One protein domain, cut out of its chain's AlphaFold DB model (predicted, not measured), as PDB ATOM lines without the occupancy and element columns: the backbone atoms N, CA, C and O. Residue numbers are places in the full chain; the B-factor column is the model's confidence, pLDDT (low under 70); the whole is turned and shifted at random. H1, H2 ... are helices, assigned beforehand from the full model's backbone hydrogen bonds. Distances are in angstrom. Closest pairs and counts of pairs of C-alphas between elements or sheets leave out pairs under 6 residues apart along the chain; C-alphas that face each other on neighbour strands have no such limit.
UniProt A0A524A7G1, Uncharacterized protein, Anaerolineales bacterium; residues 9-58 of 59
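This is residues 9 to 58 of the 59 residues of an uncharacterized protein of Anaerolineales bacterium (UniProt A0A524A7G1). Picture a long, thin hairpin-like loop of chain: an extended link runs alongside H2, turns round near Pro 38 and folds back into that helix, while the short helix H1 sits at the opposite end of the long axis, clear of H2. The 50 printed residues include two named helices, H1 then H2 along the chain, and no named strand. The class is all helix, although only 20 of the 50 residues are in named elements. The whole is only just extended, close to loose, with a radius of gyration of the C-alphas of 14.7 A and spans of 46 by 19 by 13 A.

Begin with H2, residues 44 to 56, the longest helix by residues. H1, residues 13 to 19, is apart from it: no C-alpha of the one is within 8 A of the other. Look next at residues 12 to 18, of which 13 to 18 belong to H1; this stretch stands free. In both helices every O i to N i+4 pair is within hydrogen-bond range.

Find C-alpha 44 at (65.600, 163.261, -1.314); from there H2 runs 18.8 A to C-alpha 56 at (58.666, 165.687, -18.572). For H1, find C-alpha 13 at (37.462, 161.716, -12.987); C-alpha 19 is 9.8 A from it.

The two C-alphas farthest apart are those of Lys 21 and Pro 38, at 46.1 A, whereas those of Ala 9 and Leu 58, the first and last printed, are 16.6 A apart. The link from H1 to H2, residues 20 to 43, is long. The printed part has no cut. Its mean pLDDT is 92.9, and no printed residue is under 70.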
ATOM      1  N   ALA A   9      46.023 162.793  -8.314       95.56
ATOM      2  CA  ALA A   9      45.321 163.063  -7.053       95.56
ATOM      3  C   ALA A   9      44.667 164.455  -6.991       95.56
ATOM      4  O   ALA A   9      43.802 164.700  -6.153       95.56
ATOM      5  N   GLU A  10      45.080 165.368  -7.867       96.31
ATOM      6  CA  GLU A  10      44.516 166.707  -7.960       96.31
ATOM      7  C   GLU A  10      43.414 166.787  -9.021       96.31
ATOM      8  O   GLU A  10      42.764 167.822  -9.111       96.31
ATOM      9  N   MET A  11      43.178 165.743  -9.824       95.50
ATOM     10  CA  MET A  11      42.198 165.726 -10.916       95.50
ATOM     11  C   MET A  11      40.898 165.025 -10.503       95.50
ATOM     12  O   MET A  11      40.888 164.028  -9.788       95.50
ATOM     13  N   THR A  12      39.771 165.536 -10.987       96.19
ATOM     14  CA  THR A  12      38.491 164.820 -10.980       96.19
ATOM     15  C   THR A  12      38.483 163.748 -12.067       96.19
ATOM     16  O   THR A  12      39.186 163.872 -13.068       96.19
ATOM     17  N   ASN A  13      37.610 162.743 -11.946       97.25
ATOM     18  CA  ASN A  13      37.462 161.716 -12.987       97.25
ATOM     19  C   ASN A  13      37.175 162.314 -14.370       97.25
ATOM     20  O   ASN A  13      37.745 161.863 -15.353       97.25
ATOM     21  N   ARG A  14      36.359 163.376 -14.446       97.38
ATOM     22  CA  ARG A  14      36.083 164.058 -15.717       97.38
ATOM     23  C   ARG A  14      37.342 164.694 -16.308       97.38
ATOM     24  O   ARG A  14      37.561 164.586 -17.504       97.38
ATOM     25  N   GLU A  15      38.161 165.356 -15.492       95.62
ATOM     26  CA  GLU A  15      39.432 165.930 -15.960       95.62
ATOM     27  C   GLU A  15      40.392 164.831 -16.443       95.62
ATOM     28  O   GLU A  15      41.085 165.035 -17.434       95.62
ATOM     29  N   VAL A  16      40.405 163.662 -15.791       95.56
ATOM     30  CA  VAL A  16      41.193 162.497 -16.230       95.56
ATOM     31  C   VAL A  16      40.680 161.954 -17.567       95.56
ATOM     32  O   VAL A  16      41.475 161.751 -18.475       95.56
ATOM     33  N   GLU A  17      39.366 161.766 -17.721       97.06
ATOM     34  CA  GLU A  17      38.744 161.329 -18.983       97.06
ATOM     35  C   GLU A  17      39.102 162.251 -20.154       97.06
ATOM     36  O   GLU A  17      39.366 161.778 -21.255       97.06
ATOM     37  N   GLU A  18      39.111 163.567 -19.924       95.62
ATOM     38  CA  GLU A  18      39.507 164.545 -20.937       95.62
ATOM     39  C   GLU A  18      41.010 164.476 -21.238       95.62
ATOM     40  O   GLU A  18      41.392 164.480 -22.404       95.62
ATOM     41  N   PHE A  19      41.861 164.350 -20.216       93.44
ATOM     42  CA  PHE A  19      43.315 164.249 -20.385       93.44
ATOM     43  C   PHE A  19      43.733 163.008 -21.187       93.44
ATOM     44  O   PHE A  19      44.629 163.090 -22.031       93.44
ATOM     45  N   LEU A  20      43.046 161.883 -20.966       94.94
ATOM     46  CA  LEU A  20      43.294 160.605 -21.638       94.94
ATOM     47  C   LEU A  20      42.939 160.597 -23.134       94.94
ATOM     48  O   LEU A  20      43.244 159.629 -23.820       94.94
ATOM     49  N   LYS A  21      42.302 161.648 -23.669       96.88
ATOM     50  CA  LYS A  21      42.046 161.751 -25.118       96.88
ATOM     51  C   LYS A  21      43.320 161.998 -25.923       96.88
ATOM     52  O   LYS A  21      43.392 161.566 -27.069       96.88
ATOM     53  N   ASP A  22      44.290 162.677 -25.313       95.06
ATOM     54  CA  ASP A  22      45.540 163.093 -25.957       95.06
ATOM     55  C   ASP A  22      46.786 162.444 -25.318       95.06
ATOM     56  O   ASP A  22      47.889 162.571 -25.851       95.06
ATOM     57  N   HIS A  23      46.634 161.745 -24.183       92.62
ATOM     58  CA  HIS A  23      47.742 161.163 -23.420       92.62
ATOM     59  C   HIS A  23      47.418 159.751 -22.918       92.62
ATOM     60  O   HIS A  23      46.485 159.562 -22.146       92.62
ATOM     61  N   ASP A  24      48.272 158.778 -23.237       94.12
ATOM     62  CA  ASP A  24      48.101 157.375 -22.812       94.12
ATOM     63  C   ASP A  24      49.118 156.919 -21.750       94.12
ATOM     64  O   ASP A  24      49.197 155.739 -21.403       94.12
ATOM     65  N   THR A  25      49.957 157.830 -21.249       92.56
ATOM     66  CA  THR A  25      51.072 157.490 -20.350       92.56
ATOM     67  C   THR A  25      50.828 157.984 -18.932       92.56
ATOM     68  O   THR A  25      50.568 159.163 -18.708       92.56
ATOM     69  N   VAL A  26      51.007 157.088 -17.959       93.44
ATOM     70  CA  VAL A  26      51.018 157.417 -16.531       93.44
ATOM     71  C   VAL A  26      52.422 157.201 -15.982       93.44
ATOM     72  O   VAL A  26      52.975 156.106 -16.075       93.44
ATOM     73  N   MET A  27      52.997 158.241 -15.378       94.12
ATOM     74  CA  MET A  27      54.243 158.123 -14.622       94.12
ATOM     75  C   MET A  27      53.927 157.824 -13.158       94.12
ATOM     76  O   MET A  27      53.171 158.561 -12.527       94.12
ATOM     77  N   ILE A  28      54.531 156.765 -12.610       95.56
ATOM     78  CA  ILE A  28      54.445 156.409 -11.188       95.56
ATOM     79  C   ILE A  28      55.828 156.615 -10.558       95.56
ATOM     80  O   ILE A  28      56.683 155.728 -10.654       95.56
ATOM     81  N   PRO A  29      56.095 157.778  -9.937       94.44
ATOM     82  CA  PRO A  29      57.362 158.012  -9.264       94.44
ATOM     83  C   PRO A  29      57.478 157.061  -8.068       94.44
ATOM     84  O   PRO A  29      56.629 157.068  -7.181       94.44
ATOM     85  N   THR A  30      58.525 156.237  -8.056       95.19
ATOM     86  CA  THR A  30      58.838 155.315  -6.956       95.19
ATOM     87  C   THR A  30      60.222 155.622  -6.409       95.19
ATOM     88  O   THR A  30      61.187 155.631  -7.168       95.19
ATOM     89  N   GLY A  31      60.314 155.872  -5.106       92.25
ATOM     90  CA  GLY A  31      61.567 156.154  -4.407       92.25
ATOM     91  C   GLY A  31      61.526 155.628  -2.977       92.25
ATOM     92  O   GLY A  31      60.581 154.929  -2.600       92.25
ATOM     93  N   SER A  32      62.540 155.976  -2.192       94.00
ATOM     94  CA  SER A  32      62.683 155.542  -0.804       94.00
ATOM     95  C   SER A  32      62.610 156.701   0.194       94.00
ATOM     96  O   SER A  32      62.887 157.857  -0.131       94.00
ATOM     97  N   THR A  33      62.256 156.365   1.435       94.94
ATOM     98  CA  THR A  33      62.509 157.208   2.609       94.94
ATOM     99  C   THR A  33      63.758 156.653   3.277       94.94
ATOM    100  O   THR A  33      63.671 155.731   4.092       94.94
ATOM    101  N   GLU A  34      64.927 157.174   2.913       93.19
ATOM    102  CA  GLU A  34      66.205 156.618   3.350       93.19
ATOM    103  C   GLU A  34      67.222 157.676   3.763       93.19
ATOM    104  O   GLU A  34      67.176 158.839   3.365       93.19
ATOM    105  N   GLN A  35      68.154 157.262   4.625       94.25
ATOM    106  CA  GLN A  35      69.206 158.150   5.089       94.25
ATOM    107  C   GLN A  35      70.263 158.335   3.999       94.25
ATOM    108  O   GLN A  35      70.965 157.397   3.635       94.25
ATOM    109  N   HIS A  36      70.454 159.578   3.568       92.12
ATOM    110  CA  HIS A  36      71.381 159.950   2.496       92.12
ATOM    111  C   HIS A  36      72.673 160.614   3.011       92.12
ATOM    112  O   HIS A  36      73.396 161.281   2.272       92.12
ATOM    113  N   GLY A  37      72.989 160.428   4.293       92.56
ATOM    114  CA  GLY A  37      74.179 160.981   4.940       92.56
ATOM    115  C   GLY A  37      73.894 162.243   5.766       92.56
ATOM    116  O   GLY A  37      72.743 162.561   6.042       92.56
ATOM    117  N   PRO A  38      74.929 162.967   6.224       91.81
ATOM    118  CA  PRO A  38      74.771 163.971   7.284       91.81
ATOM    119  C   PRO A  38      73.957 165.213   6.905       91.81
ATOM    120  O   PRO A  38      73.550 165.960   7.788       91.81
ATOM    121  N   GLN A  39      73.804 165.480   5.609       92.44
ATOM    122  CA  GLN A  39      73.254 166.733   5.092       92.44
ATOM    123  C   GLN A  39      71.961 166.600   4.281       92.44
ATOM    124  O   GLN A  39      71.149 167.515   4.385       92.44
ATOM    125  N   PRO A  40      71.751 165.560   3.451       88.81
ATOM    126  CA  PRO A  40      70.570 165.542   2.594       88.81
ATOM    127  C   PRO A  40      69.280 165.212   3.345       88.81
ATOM    128  O   PRO A  40      69.301 164.516   4.358       88.81
ATOM    129  N   GLU A  41      68.150 165.672   2.805       89.81
ATOM    130  CA  GLU A  41      66.827 165.299   3.297       89.81
ATOM    131  C   GLU A  41      66.542 163.792   3.168       89.81
ATOM    132  O   GLU A  41      66.951 163.138   2.213       89.81
ATOM    133  N   LEU A  42      65.782 163.248   4.125       91.56
ATOM    134  CA  LEU A  42      65.399 161.829   4.178       91.56
ATOM    135  C   LEU A  42      64.541 161.388   2.973       91.56
ATOM    136  O   LEU A  42      64.523 160.218   2.611       91.56
ATOM    137  N   ALA A  43      63.808 162.323   2.367       91.62
ATOM    138  CA  ALA A  43      62.933 162.075   1.221       91.62
ATOM    139  C   ALA A  43      63.569 162.483  -0.119       91.62
ATOM    140  O   ALA A  43      62.864 162.609  -1.121       91.62
ATOM    141  N   ARG A  44      64.893 162.699  -0.153       91.00
ATOM    142  CA  ARG A  44      65.600 163.261  -1.314       91.00
ATOM    143  C   ARG A  44      65.322 162.507  -2.608       91.00
ATOM    144  O   ARG A  44      65.165 163.129  -3.659       91.00
ATOM    145  N   GLU A  45      65.277 161.180  -2.545       91.38
ATOM    146  CA  GLU A  45      64.927 160.363  -3.705       91.38
ATOM    147  C   GLU A  45      63.533 160.683  -4.234       91.38
ATOM    148  O   GLU A  45      63.395 160.997  -5.416       91.38
ATOM    149  N   ILE A  46      62.522 160.645  -3.362       94.19
ATOM    150  CA  ILE A  46      61.119 160.884  -3.716       94.19
ATOM    151  C   ILE A  46      60.953 162.289  -4.313       94.19
ATOM    152  O   ILE A  46      60.358 162.441  -5.383       94.19
ATOM    153  N   ASP A  47      61.529 163.310  -3.680       92.81
ATOM    154  CA  ASP A  47      61.415 164.693  -4.151       92.81
ATOM    155  C   ASP A  47      62.072 164.881  -5.528       92.81
ATOM    156  O   ASP A  47      61.509 165.527  -6.422       92.81
ATOM    157  N   GLY A  48      63.240 164.267  -5.736       93.38
ATOM    158  CA  GLY A  48      63.969 164.321  -7.000       93.38
ATOM    159  C   GLY A  48      63.201 163.690  -8.163       93.38
ATOM    160  O   GLY A  48      63.064 164.310  -9.224       93.38
ATOM    161  N   ILE A  49      62.669 162.478  -7.975       93.69
ATOM    162  CA  ILE A  49      61.951 161.759  -9.040       93.69
ATOM    163  C   ILE A  49      60.599 162.401  -9.368       93.69
ATOM    164  O   ILE A  49      60.231 162.470 -10.541       93.69
ATOM    165  N   VAL A  50      59.877 162.926  -8.370       94.88
ATOM    166  CA  VAL A  50      58.599 163.618  -8.589       94.88
ATOM    167  C   VAL A  50      58.836 164.896  -9.393       94.88
ATOM    168  O   VAL A  50      58.109 165.176 -10.351       94.88
ATOM    169  N   ALA A  51      59.886 165.653  -9.058       92.75
ATOM    170  CA  ALA A  51      60.254 166.854  -9.797       92.75
ATOM    171  C   ALA A  51      60.656 166.547 -11.250       92.75
ATOM    172  O   ALA A  51      60.299 167.313 -12.148       92.75
ATOM    173  N   ALA A  52      61.377 165.449 -11.494       92.25
ATOM    174  CA  ALA A  52      61.749 165.018 -12.840       92.25
ATOM    175  C   ALA A  52      60.520 164.609 -13.670       92.25
ATOM    176  O   ALA A  52      60.303 165.174 -14.742       92.25
ATOM    177  N   ALA A  53      59.666 163.727 -13.138       92.31
ATOM    178  CA  ALA A  53      58.452 163.264 -13.815       92.31
ATOM    179  C   ALA A  53      57.522 164.430 -14.187       92.31
ATOM    180  O   ALA A  53      57.044 164.528 -15.317       92.31
ATOM    181  N   ARG A  54      57.326 165.382 -13.265       91.31
ATOM    182  CA  ARG A  54      56.516 166.578 -13.532       91.31
ATOM    183  C   ARG A  54      57.077 167.422 -14.679       91.31
ATOM    184  O   ARG A  54      56.299 167.960 -15.458       91.31
ATOM    185  N   ARG A  55      58.402 167.580 -14.779       89.44
ATOM    186  CA  ARG A  55      59.024 168.365 -15.863       89.44
ATOM    187  C   ARG A  55      58.825 167.721 -17.227       89.44
ATOM    188  O   ARG A  55      58.704 168.454 -18.200       89.44
ATOM    189  N   ASP A  56      58.820 166.396 -17.302       85.25
ATOM    190  CA  ASP A  56      58.666 165.687 -18.572       85.25
ATOM    191  C   ASP A  56      57.219 165.680 -19.074       85.25
ATOM    192  O   ASP A  56      57.013 165.731 -20.280       85.25
ATOM    193  N   LEU A  57      56.234 165.717 -18.173       82.12
ATOM    194  CA  LEU A  57      54.807 165.811 -18.518       82.12
ATOM    195  C   LEU A  57      54.315 167.237 -18.832       82.12
ATOM    196  O   LEU A  57      53.167 167.410 -19.225       82.12
ATOM    197  N   LEU A  58      55.140 168.266 -18.613       74.56
ATOM    198  CA  LEU A  58      54.805 169.669 -18.907       74.56
ATOM    199  C   LEU A  58      55.429 170.188 -20.216       74.56
ATOM    200  O   LEU A  58      55.322 171.384 -20.496       74.56
TER     201      LEU A  58